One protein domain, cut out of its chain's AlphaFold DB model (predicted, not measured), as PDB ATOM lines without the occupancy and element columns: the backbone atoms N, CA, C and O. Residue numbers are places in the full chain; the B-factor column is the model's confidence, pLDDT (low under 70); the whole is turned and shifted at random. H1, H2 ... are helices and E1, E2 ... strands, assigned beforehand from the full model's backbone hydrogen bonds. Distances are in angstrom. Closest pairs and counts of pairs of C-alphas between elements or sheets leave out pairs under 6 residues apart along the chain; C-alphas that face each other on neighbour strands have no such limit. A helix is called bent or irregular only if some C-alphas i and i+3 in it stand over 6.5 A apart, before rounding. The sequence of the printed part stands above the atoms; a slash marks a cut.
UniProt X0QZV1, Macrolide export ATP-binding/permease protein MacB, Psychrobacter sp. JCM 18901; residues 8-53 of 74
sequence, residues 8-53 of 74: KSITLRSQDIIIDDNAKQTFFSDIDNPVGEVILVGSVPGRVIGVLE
ATOM      1  N   LYS A   8      39.872 -29.125  17.850       61.22
ATOM      2  CA  LYS A   8      41.032 -28.378  17.335       61.22
ATOM      3  C   LYS A   8      41.709 -27.495  18.388       61.22
ATOM      4  O   LYS A   8      42.932 -27.368  18.383       61.22
ATOM      5  N   SER A   9      40.945 -26.887  19.296       60.28
ATOM      6  CA  SER A   9      41.497 -26.103  20.413       60.28
ATOM      7  C   SER A   9      42.134 -26.982  21.486       60.28
ATOM      8  O   SER A   9      43.069 -26.525  22.141       60.28
ATOM      9  N   ILE A  10      41.661 -28.222  21.641       62.34
ATOM     10  CA  ILE A  10      42.274 -29.230  22.511       62.34
ATOM     11  C   ILE A  10      43.640 -29.618  21.930       62.34
ATOM     12  O   ILE A  10      44.649 -29.444  22.602       62.34
ATOM     13  N   THR A  11      43.709 -29.991  20.648       63.31
ATOM     14  CA  THR A  11      44.969 -30.369  19.981       63.31
ATOM     15  C   THR A  11      46.042 -29.276  20.020       63.31
ATOM     16  O   THR A  11      47.211 -29.586  20.218       63.31
ATOM     17  N   LEU A  12      45.672 -27.999  19.868       65.81
ATOM     18  CA  LEU A  12      46.631 -26.882  19.882       65.81
ATOM     19  C   LEU A  12      47.185 -26.546  21.279       65.81
ATOM     20  O   LEU A  12      48.152 -25.790  21.375       65.81
ATOM     21  N   ARG A  13      46.566 -27.047  22.355       66.88
ATOM     22  CA  ARG A  13      46.990 -26.803  23.747       66.88
ATOM     23  C   ARG A  13      47.327 -28.073  24.523       66.88
ATOM     24  O   ARG A  13      47.767 -27.957  25.665       66.88
ATOM     25  N   SER A  14      47.115 -29.250  23.939       68.81
ATOM     26  CA  SER A  14      47.467 -30.520  24.559       68.81
ATOM     27  C   SER A  14      48.974 -30.599  24.753       68.81
ATOM     28  O   SER A  14      49.737 -30.505  23.795       68.81
ATOM     29  N   GLN A  15      49.392 -30.763  26.004       74.56
ATOM     30  CA  GLN A  15      50.777 -31.083  26.336       74.56
ATOM     31  C   GLN A  15      50.974 -32.593  26.240       74.56
ATOM     32  O   GLN A  15      50.100 -33.356  26.652       74.56
ATOM     33  N   ASP A  16      52.105 -33.026  25.694       84.00
ATOM     34  CA  ASP A  16      52.467 -34.438  25.706       84.00
ATOM     35  C   ASP A  16      52.910 -34.820  27.128       84.00
ATOM     36  O   ASP A  16      53.806 -34.192  27.697       84.00
ATOM     37  N   ILE A  17      52.250 -35.818  27.714       84.19
ATOM     38  CA  ILE A  17      52.501 -36.279  29.082       84.19
ATOM     39  C   ILE A  17      52.857 -37.765  29.101       84.19
ATOM     40  O   ILE A  17      52.353 -38.559  28.303       84.19
ATOM     41  N   ILE A  18      53.720 -38.134  30.042       86.38
ATOM     42  CA  ILE A  18      54.052 -39.521  30.362       86.38
ATOM     43  C   ILE A  18      53.434 -39.815  31.727       86.38
ATOM     44  O   ILE A  18      53.604 -39.023  32.655       86.38
ATOM     45  N   ILE A  19      52.700 -40.919  31.829       86.38
ATOM     46  CA  ILE A  19      52.012 -41.336  33.059       86.38
ATOM     47  C   ILE A  19      52.613 -42.638  33.585       86.38
ATOM     48  O   ILE A  19      53.203 -43.389  32.819       86.38
ATOM     49  N   ASP A  20      52.474 -42.913  34.875       85.50
ATOM     50  CA  ASP A  20      52.854 -44.187  35.490       85.50
ATOM     51  C   ASP A  20      51.678 -45.178  35.542       85.50
ATOM     52  O   ASP A  20      50.527 -44.811  35.284       85.50
ATOM     53  N   ASP A  21      51.950 -46.430  35.912       84.38
ATOM     54  CA  ASP A  21      50.932 -47.477  36.044       84.38
ATOM     55  C   ASP A  21      49.823 -47.146  37.059       84.38
ATOM     56  O   ASP A  21      48.663 -47.501  36.829       84.38
ATOM     57  N   ASN A  22      50.110 -46.419  38.149       85.62
ATOM     58  CA  ASN A  22      49.063 -46.023  39.099       85.62
ATOM     59  C   ASN A  22      48.144 -44.971  38.482       85.62
ATOM     60  O   ASN A  22      46.922 -45.039  38.642       85.62
ATOM     61  N   ALA A  23      48.711 -44.012  37.745       83.88
ATOM     62  CA  ALA A  23      47.931 -43.042  36.989       83.88
ATOM     63  C   ALA A  23      47.117 -43.727  35.877       83.88
ATOM     64  O   ALA A  23      45.928 -43.433  35.741       83.88
ATOM     65  N   LYS A  24      47.689 -44.695  35.147       84.88
ATOM     66  CA  LYS A  24      46.935 -45.535  34.201       84.88
ATOM     67  C   LYS A  24      45.759 -46.213  34.904       84.88
ATOM     68  O   LYS A  24      44.632 -46.060  34.454       84.88
ATOM     69  N   GLN A  25      45.976 -46.902  36.021       84.25
ATOM     70  CA  GLN A  25      44.885 -47.576  36.732       84.25
ATOM     71  C   GLN A  25      43.841 -46.612  37.295       84.25
ATOM     72  O   GLN A  25      42.670 -46.965  37.350       84.25
ATOM     73  N   THR A  26      44.232 -45.406  37.702       85.25
ATOM     74  CA  THR A  26      43.309 -44.425  38.292       85.25
ATOM     75  C   THR A  26      42.437 -43.749  37.238       85.25
ATOM     76  O   THR A  26      41.260 -43.488  37.479       85.25
ATOM     77  N   PHE A  27      43.012 -43.437  36.078       82.81
ATOM     78  CA  PHE A  27      42.350 -42.633  35.053       82.81
ATOM     79  C   PHE A  27      41.866 -43.437  33.842       82.81
ATOM     80  O   PHE A  27      40.981 -42.985  33.120       82.81
ATOM     81  N   PHE A  28      42.440 -44.615  33.625       83.31
ATOM     82  CA  PHE A  28      42.254 -45.458  32.449       83.31
ATOM     83  C   PHE A  28      42.092 -46.936  32.847       83.31
ATOM     84  O   PHE A  28      42.659 -47.818  32.208       83.31
ATOM     85  N   SER A  29      41.323 -47.222  33.906       80.38
ATOM     86  CA  SER A  29      41.127 -48.590  34.426       80.38
ATOM     87  C   SER A  29      40.561 -49.565  33.385       80.38
ATOM     88  O   SER A  29      40.867 -50.752  33.426       80.38
ATOM     89  N   ASP A  30      39.751 -49.058  32.452       84.06
ATOM     90  CA  ASP A  30      39.088 -49.839  31.402       84.06
ATOM     91  C   ASP A  30      39.861 -49.861  30.068       84.06
ATOM     92  O   ASP A  30      39.393 -50.455  29.095       84.06
ATOM     93  N   ILE A  31      41.019 -49.190  29.983       79.00
ATOM     94  CA  ILE A  31      41.792 -49.056  28.741       79.00
ATOM     95  C   ILE A  31      43.165 -49.705  28.903       79.00
ATOM     96  O   ILE A  31      44.019 -49.251  29.664       79.00
ATOM     97  N   ASP A  32      43.406 -50.743  28.105       76.12
ATOM     98  CA  ASP A  32      44.675 -51.474  28.093       76.12
ATOM     99  C   ASP A  32      45.861 -50.586  27.672       76.12
ATOM    100  O   ASP A  32      46.925 -50.614  28.298       76.12
ATOM    101  N   ASN A  33      45.657 -49.745  26.652       80.31
ATOM    102  CA  ASN A  33      46.668 -48.838  26.115       80.31
ATOM    103  C   ASN A  33      46.164 -47.381  26.085       80.31
ATOM    104  O   ASN A  33      45.450 -47.015  25.152       80.31
ATOM    105  N   PRO A  34      46.545 -46.533  27.055       81.69
ATOM    106  CA  PRO A  34      46.121 -45.134  27.101       81.69
ATOM    107  C   PRO A  34      46.941 -44.219  26.171       81.69
ATOM    108  O   PRO A  34      46.729 -43.011  26.163       81.69
ATOM    109  N   VAL A  35      47.900 -44.749  25.401       84.38
ATOM    110  CA  VAL A  35      48.716 -43.947  24.476       84.38
ATOM    111  C   VAL A  35      47.855 -43.386  23.344       84.38
ATOM    112  O   VAL A  35      47.204 -44.132  22.619       84.38
ATOM    113  N   GLY A  36      47.917 -42.069  23.151       83.25
ATOM    114  CA  GLY A  36      47.100 -41.319  22.194       83.25
ATOM    115  C   GLY A  36      45.909 -40.616  22.839       83.25
ATOM    116  O   GLY A  36      45.390 -39.656  22.262       83.25
ATOM    117  N   GLU A  37      45.563 -41.006  24.063       83.81
ATOM    118  CA  GLU A  37      44.352 -40.543  24.715       83.81
ATOM    119  C   GLU A  37      44.564 -39.222  25.441       83.81
ATOM    120  O   GLU A  37      45.640 -38.917  25.967       83.81
ATOM    121  N   VAL A  38      43.521 -38.393  25.419       85.38
ATOM    122  CA  VAL A  38      43.549 -37.061  26.016       85.38
ATOM    123  C   VAL A  38      42.846 -37.102  27.357       85.38
ATOM    124  O   VAL A  38      41.675 -37.463  27.449       85.38
ATOM    125  N   ILE A  39      43.554 -36.655  28.384       84.06
ATOM    126  CA  ILE A  39      43.041 -36.515  29.738       84.06
ATOM    127  C   ILE A  39      43.142 -35.074  30.218       84.06
ATOM    128  O   ILE A  39      44.046 -34.329  29.842       84.06
ATOM    129  N   LEU A  40      42.205 -34.670  31.072       84.25
ATOM    130  CA  LEU A  40      42.293 -33.412  31.796       84.25
ATOM    131  C   LEU A  40      43.025 -33.620  33.123       84.25
ATOM    132  O   LEU A  40      42.497 -34.237  34.045       84.25
ATOM    133  N   VAL A  41      44.218 -33.043  33.246       79.50
ATOM    134  CA  VAL A  41      44.935 -32.959  34.522       79.50
ATOM    135  C   VAL A  41      44.560 -31.627  35.171       79.50
ATOM    136  O   VAL A  41      45.080 -30.561  34.826       79.50
ATOM    137  N   GLY A  42      43.565 -31.669  36.060       82.44
ATOM    138  CA  GLY A  42      42.970 -30.482  36.679       82.44
ATOM    139  C   GLY A  42      42.169 -29.639  35.679       82.44
ATOM    140  O   GLY A  42      40.963 -29.807  35.538       82.44
ATOM    141  N   SER A  43      42.831 -28.710  34.985       79.62
ATOM    142  CA  SER A  43      42.228 -27.861  33.934       79.62
ATOM    143  C   SER A  43      43.062 -27.803  32.654       79.62
ATOM    144  O   SER A  43      42.736 -27.050  31.735       79.62
ATOM    145  N   VAL A  44      44.145 -28.579  32.593       80.44
ATOM    146  CA  VAL A  44      45.037 -28.634  31.440       80.44
ATOM    147  C   VAL A  44      44.783 -29.943  30.694       80.44
ATOM    148  O   VAL A  44      44.908 -31.009  31.299       80.44
ATOM    149  N   PRO A  45      44.422 -29.898  29.401       82.38
ATOM    150  CA  PRO A  45      44.382 -31.099  28.585       82.38
ATOM    151  C   PRO A  45      45.811 -31.582  28.300       82.38
ATOM    152  O   PRO A  45      46.656 -30.817  27.830       82.38
ATOM    153  N   GLY A  46      46.076 -32.857  28.567       85.50
ATOM    154  CA  GLY A  46      47.319 -33.548  28.238       85.50
ATOM    155  C   GLY A  46      47.029 -34.786  27.399       85.50
ATOM    156  O   GLY A  46      46.028 -35.461  27.625       85.50
ATOM    157  N   ARG A  47      47.871 -35.068  26.406       87.00
ATOM    158  CA  ARG A  47      47.805 -36.300  25.618       87.00
ATOM    159  C   ARG A  47      48.861 -37.266  26.126       87.00
ATOM    160  O   ARG A  47      50.035 -36.907  26.201       87.00
ATOM    161  N   VAL A  48      48.452 -38.483  26.449       87.00
ATOM    162  CA  VAL A  48      49.367 -39.526  26.905       87.00
ATOM    163  C   VAL A  48      50.189 -40.013  25.715       87.00
ATOM    164  O   VAL A  48      49.644 -40.520  24.738       87.00
ATOM    165  N   ILE A  49      51.508 -39.848  25.783       85.44
ATOM    166  CA  ILE A  49      52.441 -40.339  24.753       85.44
ATOM    167  C   ILE A  49      53.154 -41.630  25.163       85.44
ATOM    168  O   ILE A  49      53.800 -42.264  24.334       85.44
ATOM    169  N   GLY A  50      53.030 -42.027  26.427       83.19
ATOM    170  CA  GLY A  50      53.650 -43.229  26.961       83.19
ATOM    171  C   GLY A  50      53.199 -43.505  28.387       83.19
ATOM    172  O   GLY A  50      52.827 -42.584  29.120       83.19
ATOM    173  N   VAL A  51      53.252 -44.782  28.757       83.88
ATOM    174  CA  VAL A  51      53.098 -45.246  30.134       83.88
ATOM    175  C   VAL A  51      54.453 -45.766  30.593       83.88
ATOM    176  O   VAL A  51      55.100 -46.521  29.869       83.88
ATOM    177  N   LEU A  52      54.903 -45.310  31.754       81.88
ATOM    178  CA  LEU A  52      56.046 -45.883  32.445       81.88
ATOM    179  C   LEU A  52      55.575 -47.182  33.080       81.88
ATOM    180  O   LEU A  52      54.769 -47.139  34.008       81.88
ATOM    181  N   GLU A  53      56.092 -48.297  32.579       72.31
ATOM    182  CA  GLU A  53      56.011 -49.566  33.291       72.31
ATOM    183  C   GLU A  53      56.932 -49.485  34.513       72.31
ATOM    184  O   GLU A  53      58.075 -49.010  34.402       72.31
TER     185      GLU A  53
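Overview. This is residues 8 to 53 of the 74 residues of the protein "Macrolide export ATP-binding/permease protein MacB" of Psychrobacter sp. JCM 18901 (UniProt X0QZV1). A small, strongly twisted sheet has the long, bent E3 in its middle, between E1 and the short E2, which forms a hairpin with E3; H2 packs at one end and H1 grazes the other. The printed part has 46 residues, with H1, E1, H2, E2, E3 along the chain; the sheet, E1 E3 E2, is mixed, as is the class, helices and strands. It is compact, radius of gyration of the C-alphas 10.2 A, spanning 29 by 17 by 15 A.

Arrangement. E3, residues 44 to 52, bends by 73 degrees at residue 49. E1, residues 15 to 20, is parallel to it; N 17 and O 47 are within hydrogen-bond range, 2.9 A. E2, residues 38 to 41, is antiparallel to E3; N 39 and O 46 are within range, 2.8 A. H2, residues 21 to 27, is on the sheet, height 5.6 A; its closest C-alphas to E3 are Asp 21 and Leu 52, 6.5 A. Its O i to N i+4 pairs are within range. H1, residues 8 to 11, too short for such pairs, is apart from H2.

Along the chain. E3 measures 20.5 A, E1 16.1 A. C-alpha 8 begins H1 at (41.032, -28.378, 17.335); C-alpha 52 ends E3 at (56.046, -45.883, 32.445).

Size, cuts and confidence. The farthest C-alphas, Lys 8 and Glu 53, are 30.5 A apart. The printed part has no cut; residues 8 to 14 are under pLDDT 70.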